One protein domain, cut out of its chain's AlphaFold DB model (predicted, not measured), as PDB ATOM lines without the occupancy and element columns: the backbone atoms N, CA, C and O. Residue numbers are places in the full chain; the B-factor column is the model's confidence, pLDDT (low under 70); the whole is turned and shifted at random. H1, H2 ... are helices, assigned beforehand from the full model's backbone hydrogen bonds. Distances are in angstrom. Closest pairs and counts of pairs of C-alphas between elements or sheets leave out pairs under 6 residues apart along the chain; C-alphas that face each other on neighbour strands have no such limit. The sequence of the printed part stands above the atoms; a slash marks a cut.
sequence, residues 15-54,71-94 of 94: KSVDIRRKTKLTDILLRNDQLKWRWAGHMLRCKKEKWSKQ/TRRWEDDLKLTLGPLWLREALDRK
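This is residues 15 to 54 and 71 to 94 of the 94 residues of the protein "Endonuclease-reverse transcriptase" of Danaus plexippus plexippus (UniProt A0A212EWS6). One long straight helix, H2, makes the length of the domain, and four shorter helices are set along it: H1 turns off at its first end, H4 passes across it at residues 33 to 37, H5 packs slantwise on its residues 40 to 45, and H3 is where the chain folds back past its last end. The frame is loose with few contacts, and residues 18 to 24, of which 18 to 23 belong to H1, stick out free. The printed part has 64 residues with five named helices, in the order H1, H2, H3, H4, H5, and no named strand; the class is all helix. The whole is loose, with a radius of gyration of the C-alphas of 14.6 A, and spans 46 by 23 by 21 A.

Start at Lys 15, the first printed residue, and go to C-alpha 16 at (22.097, 93.852, -133.442), where H1 begins; it holds residues 16 to 23 and measures 10.6 A from first to last C-alpha. With one residue, 24, between them, H2 follows H1: find C-alpha 25 at (11.641, 91.944, -134.889), from which H2 runs through residues 25 to 45, 30.3 A from first to last C-alpha, to C-alpha 45 at (-1.881, 68.366, -148.207). Residues 46 to 50 then lead to H3, residues 51 to 54, 5.0 A long. After the cut, look for H4 at residues 74 to 82, 12.6 A long. H5 follows at residues 86 to 92, 9.9 A long, and ends with C-alpha 92 at (1.023, 63.770, -141.084).

Begin with H2, the hub, which touches three other helices. Near its first residues, H1 is close but not clearly touching: the closest C-alphas, of Arg 20 and Thr 26, are 6.3 A apart. Their lines are about perpendicular, at 84 degrees. Go on to residues 33 to 37, with which alone H2 only just touches H4, with 3 pairs of C-alphas within 8 A. The closest C-alphas there are those of Trp 37 and Leu 78, 7.2 A apart, and the lines are about perpendicular at 74 degrees. With residues 40 to 45 alone H2 touches H5, and here the closest C-alphas, of Gly 41 and Ala 90, are 4.8 A apart. These two run the same way at a steep tilt of 55 degrees. With residues 43 to 44 alone H2 only just touches H3, only at the corner by their link, with 3 pairs of C-alphas within 8 A; the closest C-alphas are those of Met 43 and Lys 53, 5.5 A apart. H4 and H5 are close but not clearly touching, with the C-alphas of Lys 79 and Trp 86 closest at 6.6 A; at 71 degrees they are only just about perpendicular. H1 is apart from H3, H4 and H5, and H3 is apart from H4 and H5. In the backbones of H1, H2, H4 and H5, each O i to N i+4 pair is within hydrogen-bond range; H3, with 4 residues, is too short for such a pair.

The two C-alphas farthest apart are those of Lys 15 and Lys 48, 47.2 A. Residues 55 to 70 are not printed, and across this cut C-alpha 54 and C-alpha 71 are 19.9 A apart. The links from H1 to H2, H2 to H3 and H4 to H5 are tight, while H3 to H4 is the link across the cut. The printed part ends at Lys 94, the chain's last residue. Its mean pLDDT is 79.3, and in the B-factor column you will find residues 26, 49, 71 and 94 under 70, where the model's confidence is low.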
ATOM      1  N   LYS A  15      24.602  96.800-130.531       82.75
ATOM      2  CA  LYS A  15      24.538  95.395-130.932       82.75
ATOM      3  C   LYS A  15      23.228  95.127-131.672       82.75
ATOM      4  O   LYS A  15      22.183  95.715-131.397       82.75
ATOM      5  N   SER A  16      23.270  94.210-132.634       78.81
ATOM      6  CA  SER A  16      22.097  93.852-133.442       78.81
ATOM      7  C   SER A  16      20.954  93.272-132.599       78.81
ATOM      8  O   SER A  16      19.788  93.494-132.925       78.81
ATOM      9  N   VAL A  17      21.281  92.578-131.506       81.00
ATOM     10  CA  VAL A  17      20.322  92.026-130.539       81.00
ATOM     11  C   VAL A  17      19.501  93.108-129.841       81.00
ATOM     12  O   VAL A  17      18.283  92.976-129.774       81.00
ATOM     13  N   ASP A  18      20.112  94.220-129.427       82.75
ATOM     14  CA  ASP A  18      19.397  95.320-128.765       82.75
ATOM     15  C   ASP A  18      18.432  96.024-129.725       82.75
ATOM     16  O   ASP A  18      17.304  96.361-129.363       82.75
ATOM     17  N   ILE A  19      18.844  96.181-130.987       79.44
ATOM     18  CA  ILE A  19      17.997  96.735-132.051       79.44
ATOM     19  C   ILE A  19      16.784  95.832-132.276       79.44
ATOM     20  O   ILE A  19      15.658  96.326-132.340       79.44
ATOM     21  N   ARG A  20      16.997  94.513-132.374       79.38
ATOM     22  CA  ARG A  20      15.923  93.521-132.546       79.38
ATOM     23  C   ARG A  20      14.981  93.476-131.345       79.38
ATOM     24  O   ARG A  20      13.773  93.425-131.558       79.38
ATOM     25  N   ARG A  21      15.511  93.570-130.119       79.50
ATOM     26  CA  ARG A  21      14.723  93.651-128.878       79.50
ATOM     27  C   ARG A  21      13.814  94.879-128.881       79.50
ATOM     28  O   ARG A  21      12.617  94.745-128.665       79.50
ATOM     29  N   LYS A  22      14.351  96.062-129.209       79.06
ATOM     30  CA  LYS A  22      13.578  97.317-129.244       79.06
ATOM     31  C   LYS A  22      12.500  97.323-130.333       79.06
ATOM     32  O   LYS A  22      11.425  97.872-130.134       79.06
ATOM     33  N   THR A  23      12.784  96.711-131.480       75.94
ATOM     34  CA  THR A  23      11.871  96.673-132.637       75.94
ATOM     35  C   THR A  23      10.910  95.483-132.638       75.94
ATOM     36  O   THR A  23      10.130  95.359-133.578       75.94
ATOM     37  N   LYS A  24      10.969  94.594-131.634       75.00
ATOM     38  CA  LYS A  24      10.202  93.331-131.581       75.00
ATOM     39  C   LYS A  24      10.343  92.468-132.851       75.00
ATOM     40  O   LYS A  24       9.493  91.637-133.154       75.00
ATOM     41  N   LEU A  25      11.439  92.628-133.603       71.75
ATOM     42  CA  LEU A  25      11.641  91.944-134.889       71.75
ATOM     43  C   LEU A  25      11.731  90.425-134.751       71.75
ATOM     44  O   LEU A  25      11.425  89.715-135.703       71.75
ATOM     45  N   THR A  26      12.159  89.929-133.592       67.44
ATOM     46  CA  THR A  26      12.243  88.492-133.319       67.44
ATOM     47  C   THR A  26      10.865  87.830-133.401       67.44
ATOM     48  O   THR A  26      10.740  86.781-134.018       67.44
ATOM     49  N   ASP A  27       9.829  88.486-132.875       72.50
ATOM     50  CA  ASP A  27       8.446  87.996-132.880       72.50
ATOM     51  C   ASP A  27       7.850  87.981-134.302       72.50
ATOM     52  O   ASP A  27       7.293  86.989-134.763       72.50
ATOM     53  N   ILE A  28       8.089  89.043-135.081       80.12
ATOM     54  CA  ILE A  28       7.639  89.120-136.482       80.12
ATOM     55  C   ILE A  28       8.299  88.042-137.350       80.12
ATOM     56  O   ILE A  28       7.645  87.462-138.215       80.12
ATOM     57  N   LEU A  29       9.593  87.775-137.147       80.31
ATOM     58  CA  LEU A  29      10.294  86.718-137.881       80.31
ATOM     59  C   LEU A  29       9.721  85.340-137.540       80.31
ATOM     60  O   LEU A  29       9.403  84.593-138.461       80.31
ATOM     61  N   LEU A  30       9.484  85.057-136.255       81.38
ATOM     62  CA  LEU A  30       8.820  83.825-135.819       81.38
ATOM     63  C   LEU A  30       7.425  83.688-136.439       81.38
ATOM     64  O   LEU A  30       7.081  82.632-136.964       81.38
ATOM     65  N   ARG A  31       6.631  84.763-136.443       84.25
ATOM     66  CA  ARG A  31       5.295  84.761-137.049       84.25
ATOM     67  C   ARG A  31       5.339  84.558-138.561       84.25
ATOM     68  O   ARG A  31       4.514  83.824-139.098       84.25
ATOM     69  N   ASN A  32       6.305  85.159-139.249       85.56
ATOM     70  CA  ASN A  32       6.524  84.911-140.671       85.56
ATOM     71  C   ASN A  32       6.882  83.449-140.929       85.56
ATOM     72  O   ASN A  32       6.297  82.842-141.820       85.56
ATOM     73  N   ASP A  33       7.785  82.867-140.142       83.19
ATOM     74  CA  ASP A  33       8.182  81.466-140.293       83.19
ATOM     75  C   ASP A  33       7.002  80.518-140.010       83.19
ATOM     76  O   ASP A  33       6.755  79.585-140.777       83.19
ATOM     77  N   GLN A  34       6.170  80.822-139.009       84.94
ATOM     78  CA  GLN A  34       4.916  80.105-138.753       84.94
ATOM     79  C   GLN A  34       3.919  80.218-139.914       84.94
ATOM     80  O   GLN A  34       3.296  79.225-140.290       84.94
ATOM     81  N   LEU A  35       3.738  81.406-140.497       87.56
ATOM     82  CA  LEU A  35       2.834  81.611-141.635       87.56
ATOM     83  C   LEU A  35       3.328  80.875-142.883       87.56
ATOM     84  O   LEU A  35       2.545  80.177-143.530       87.56
ATOM     85  N   LYS A  36       4.631  80.970-143.175       84.44
ATOM     86  CA  LYS A  36       5.287  80.200-144.235       84.44
ATOM     87  C   LYS A  36       5.045  78.709-144.045       84.44
ATOM     88  O   LYS A  36       4.680  78.025-144.999       84.44
ATOM     89  N   TRP A  37       5.187  78.222-142.814       84.31
ATOM     90  CA  TRP A  37       4.962  76.822-142.490       84.31
ATOM     91  C   TRP A  37       3.508  76.390-142.689       84.31
ATOM     92  O   TRP A  37       3.243  75.381-143.343       84.31
ATOM     93  N   ARG A  38       2.544  77.166-142.178       87.00
ATOM     94  CA  ARG A  38       1.109  76.878-142.354       87.00
ATOM     95  C   ARG A  38       0.734  76.807-143.830       87.00
ATOM     96  O   ARG A  38       0.018  75.890-144.228       87.00
ATOM     97  N   TRP A  39       1.250  77.735-144.633       85.75
ATOM     98  CA  TRP A  39       1.027  77.748-146.074       85.75
ATOM     99  C   TRP A  39       1.668  76.538-146.767       85.75
ATOM    100  O   TRP A  39       0.982  75.839-147.510       85.75
ATOM    101  N   ALA A  40       2.938  76.232-146.478       83.81
ATOM    102  CA  ALA A  40       3.646  75.094-147.069       83.81
ATOM    103  C   ALA A  40       2.962  73.757-146.734       83.81
ATOM    104  O   ALA A  40       2.712  72.948-147.627       83.81
ATOM    105  N   GLY A  41       2.573  73.552-145.472       85.38
ATOM    106  CA  GLY A  41       1.824  72.367-145.057       85.38
ATOM    107  C   GLY A  41       0.459  72.260-145.747       85.38
ATOM    108  O   GLY A  41       0.086  71.185-146.214       85.38
ATOM    109  N   HIS A  42      -0.271  73.373-145.877       86.19
ATOM    110  CA  HIS A  42      -1.540  73.395-146.612       86.19
ATOM    111  C   HIS A  42      -1.355  73.043-148.100       86.19
ATOM    112  O   HIS A  42      -2.131  72.253-148.641       86.19
ATOM    113  N   MET A  43      -0.315  73.570-148.755       84.38
ATOM    114  CA  MET A  43       0.005  73.236-150.149       84.38
ATOM    115  C   MET A  43       0.355  71.756-150.327       84.38
ATOM    116  O   MET A  43      -0.114  71.136-151.280       84.38
ATOM    117  N   LEU A  44       1.124  71.172-149.403       81.50
ATOM    118  CA  LEU A  44       1.500  69.755-149.446       81.50
ATOM    119  C   LEU A  44       0.297  68.817-149.310       81.50
ATOM    120  O   LEU A  44       0.198  67.842-150.059       81.50
ATOM    121  N   ARG A  45      -0.644  69.141-148.415       84.19
ATOM    122  CA  ARG A  45      -1.881  68.366-148.207       84.19
ATOM    123  C   ARG A  45      -2.940  68.596-149.284       84.19
ATOM    124  O   ARG A  45      -3.933  67.869-149.341       84.19
ATOM    125  N   CYS A  46      -2.756  69.580-150.162       83.44
ATOM    126  CA  CYS A  46      -3.662  69.779-151.283       83.44
ATOM    127  C   CYS A  46      -3.582  68.557-152.223       83.44
ATOM    128  O   CYS A  46      -2.512  68.222-152.744       83.44
ATOM    129  N   LYS A  47      -4.723  67.874-152.416       74.38
ATOM    130  CA  LYS A  47      -4.847  66.700-153.303       74.38
ATOM    131  C   LYS A  47      -4.711  67.059-154.783       74.38
ATOM    132  O   LYS A  47      -4.284  66.227-155.570       74.38
ATOM    133  N   LYS A  48      -5.059  68.294-155.159       79.56
ATOM    134  CA  LYS A  48      -4.906  68.778-156.535       79.56
ATOM    135  C   LYS A  48      -3.430  69.003-156.835       79.56
ATOM    136  O   LYS A  48      -2.748  69.698-156.076       79.56
ATOM    137  N   GLU A  49      -2.960  68.472-157.956       68.06
ATOM    138  CA  GLU A  49      -1.664  68.854-158.499       68.06
ATOM    139  C   GLU A  49      -1.714  70.322-158.907       68.06
ATOM    140  O   GLU A  49      -2.452  70.738-159.798       68.06
ATOM    141  N   LYS A  50      -0.970  71.138-158.168       76.69
ATOM    142  CA  LYS A  50      -0.819  72.566-158.416       76.69
ATOM    143  C   LYS A  50       0.656  72.848-158.590       76.69
ATOM    144  O   LYS A  50       1.477  72.311-157.844       76.69
ATOM    145  N   TRP A  51       0.974  73.776-159.481       77.12
ATOM    146  CA  TRP A  51       2.336  74.281-159.646       77.12
ATOM    147  C   TRP A  51       2.935  74.745-158.307       77.12
ATOM    148  O   TRP A  51       4.090  74.473-158.001       77.12
ATOM    149  N   SER A  52       2.110  75.311-157.418       75.25
ATOM    150  CA  SER A  52       2.497  75.686-156.051       75.25
ATOM    151  C   SER A  52       3.019  74.512-155.211       75.25
ATOM    152  O   SER A  52       3.970  74.683-154.450       75.25
ATOM    153  N   LYS A  53       2.439  73.312-155.351       77.19
ATOM    154  CA  LYS A  53       2.908  72.097-154.666       77.19
ATOM    155  C   LYS A  53       4.252  71.650-155.232       77.19
ATOM    156  O   LYS A  53       5.167  71.384-154.459       77.19
ATOM    157  N   GLN A  54       4.388  71.659-156.560       76.38
ATOM    158  CA  GLN A  54       5.650  71.348-157.231       76.38
ATOM    159  C   GLN A  54       6.760  72.295-156.781       76.38
ATOM    160  O   GLN A  54       7.791  71.808-156.349       76.38
ATOM    161  N   THR A  71      22.829  80.964-151.822       69.25
ATOM    162  CA  THR A  71      22.801  79.531-151.487       69.25
ATOM    163  C   THR A  71      21.458  79.114-150.880       69.25
ATOM    164  O   THR A  71      20.937  78.054-151.230       69.25
ATOM    165  N   ARG A  72      20.878  79.990-150.049       74.75
ATOM    166  CA  ARG A  72      19.675  79.745-149.245       74.75
ATOM    167  C   ARG A  72      18.425  79.515-150.103       74.75
ATOM    168  O   ARG A  72      18.065  80.360-150.924       74.75
ATOM    169  N   ARG A  73      17.773  78.375-149.887       73.31
ATOM    170  CA  ARG A  73      16.506  77.944-150.491       73.31
ATOM    171  C   ARG A  73      15.326  78.251-149.578       73.31
ATOM    172  O   ARG A  73      15.489  78.447-148.381       73.31
ATOM    173  N   TRP A  74      14.130  78.193-150.157       73.94
ATOM    174  CA  TRP A  74      12.891  78.136-149.385       73.94
ATOM    175  C   TRP A  74      12.842  76.898-148.480       73.94
ATOM    176  O   TRP A  74      12.520  77.005-147.303       73.94
ATOM    177  N   GLU A  75      13.244  75.740-149.009       76.25
ATOM    178  CA  GLU A  75      13.361  74.505-148.228       76.25
ATOM    179  C   GLU A  75      14.354  74.646-147.063       76.25
ATOM    180  O   GLU A  75      14.114  74.096-145.995       76.25
ATOM    181  N   ASP A  76      15.439  75.409-147.229       79.25
ATOM    182  CA  ASP A  76      16.441  75.582-146.170       79.25
ATOM    183  C   ASP A  76      15.852  76.317-144.951       79.25
ATOM    184  O   ASP A  76      16.216  76.005-143.821       79.25
ATOM    185  N   ASP A  77      14.907  77.246-145.157       78.12
ATOM    186  CA  ASP A  77      14.172  77.901-144.061       78.12
ATOM    187  C   ASP A  77      13.307  76.895-143.288       78.12
ATOM    188  O   ASP A  77      13.242  76.938-142.059       78.12
ATOM    189  N   LEU A  78      12.664  75.971-144.007       77.56
ATOM    190  CA  LEU A  78      11.815  74.933-143.421       77.56
ATOM    191  C   LEU A  78      12.654  73.883-142.688       77.56
ATOM    192  O   LEU A  78      12.337  73.524-141.560       77.56
ATOM    193  N   LYS A  79      13.784  73.464-143.267       79.94
ATOM    194  CA  LYS A  79      14.744  72.558-142.620       79.94
ATOM    195  C   LYS A  79      15.342  73.158-141.354       79.94
ATOM    196  O   LYS A  79      15.522  72.446-140.374       79.94
ATOM    197  N   LEU A  80      15.640  74.458-141.363       81.94
ATOM    198  CA  LEU A  80      16.175  75.149-140.192       81.94
ATOM    199  C   LEU A  80      15.156  75.219-139.046       81.94
ATOM    200  O   LEU A  80      15.544  75.188-137.884       81.94
ATOM    201  N   THR A  81      13.868  75.341-139.369       76.31
ATOM    202  CA  THR A  81      12.799  75.534-138.376       76.31
ATOM    203  C   THR A  81      12.167  74.230-137.894       76.31
ATOM    204  O   THR A  81      11.761  74.158-136.739       76.31
ATOM    205  N   LEU A  82      12.078  73.210-138.750       76.50
ATOM    206  CA  LEU A  82      11.304  71.978-138.523       76.50
ATOM    207  C   LEU A  82      12.143  70.705-138.693       76.50
ATOM    208  O   LEU A  82      11.649  69.595-138.545       76.50
ATOM    209  N   GLY A  83      13.422  70.851-139.033       83.00
ATOM    210  CA  GLY A  83      14.328  69.730-139.214       83.00
ATOM    211  C   GLY A  83      14.217  69.035-140.579       83.00
ATOM    212  O   GLY A  83      13.469  69.440-141.474       83.00
ATOM    213  N   PRO A  84      15.016  67.975-140.785       79.56
ATOM    214  CA  PRO A  84      15.149  67.308-142.079       79.56
ATOM    215  C   PRO A  84      13.888  66.547-142.517       79.56
ATOM    216  O   PRO A  84      13.685  66.360-143.714       79.56
ATOM    217  N   LEU A  85      13.027  66.141-141.577       82.44
ATOM    218  CA  LEU A  85      11.810  65.360-141.836       82.44
ATOM    219  C   LEU A  85      10.548  66.221-142.010       82.44
ATOM    220  O   LEU A  85       9.441  65.683-142.051       82.44
ATOM    221  N   TRP A  86      10.702  67.538-142.185       82.38
ATOM    222  CA  TRP A  86       9.596  68.496-142.295       82.38
ATOM    223  C   TRP A  86       8.526  68.091-143.321       82.38
ATOM    224  O   TRP A  86       7.340  68.345-143.127       82.38
ATOM    225  N   LEU A  87       8.918  67.436-144.418       80.62
ATOM    226  CA  LEU A  87       7.992  67.011-145.468       80.62
ATOM    227  C   LEU A  87       7.040  65.906-144.979       80.62
ATOM    228  O   LEU A  87       5.860  65.916-145.324       80.62
ATOM    229  N   ARG A  88       7.535  64.991-144.133       81.56
ATOM    230  CA  ARG A  88       6.736  63.938-143.491       81.56
ATOM    231  C   ARG A  88       5.805  64.538-142.439       81.56
ATOM    232  O   ARG A  88       4.614  64.259-142.462       81.56
ATOM    233  N   GLU A  89       6.320  65.430-141.594       82.38
ATOM    234  CA  GLU A  89       5.519  66.117-140.570       82.38
ATOM    235  C   GLU A  89       4.411  66.998-141.166       82.38
ATOM    236  O   GLU A  89       3.308  67.092-140.628       82.38
ATOM    237  N   ALA A  90       4.674  67.640-142.307       82.19
ATOM    238  CA  ALA A  90       3.676  68.432-143.019       82.19
ATOM    239  C   ALA A  90       2.491  67.589-143.511       82.19
ATOM    240  O   ALA A  90       1.356  68.079-143.528       82.19
ATOM    241  N   LEU A  91       2.775  66.364-143.958       80.25
ATOM    242  CA  LEU A  91       1.786  65.430-144.489       80.25
ATOM    243  C   LEU A  91       0.989  64.749-143.371       80.25
ATOM    244  O   LEU A  91      -0.208  64.549-143.547       80.25
ATOM    245  N   ASP A  92       1.627  64.462-142.235       80.19
ATOM    246  CA  ASP A  92       1.023  63.770-141.084       80.19
ATOM    247  C   ASP A  92       0.214  64.699-140.150       80.19
ATOM    248  O   ASP A  92      -0.504  64.260-139.255       80.19
ATOM    249  N   ARG A  93       0.281  66.021-140.363       74.19
ATOM    250  CA  ARG A  93      -0.581  66.987-139.664       74.19
ATOM    251  C   ARG A  93      -2.056  66.787-140.042       74.19
ATOM    252  O   ARG A  93      -2.459  67.199-141.134       74.19
ATOM    253  N   LYS A  94      -2.834  66.211-139.116       58.50
ATOM    254  CA  LYS A  94      -4.309  66.216-139.116       58.50
ATOM    255  C   LYS A  94      -4.871  67.630-138.979       58.50
ATOM    256  O   LYS A  94      -4.321  68.416-138.174       58.50
TER     257      LYS A  94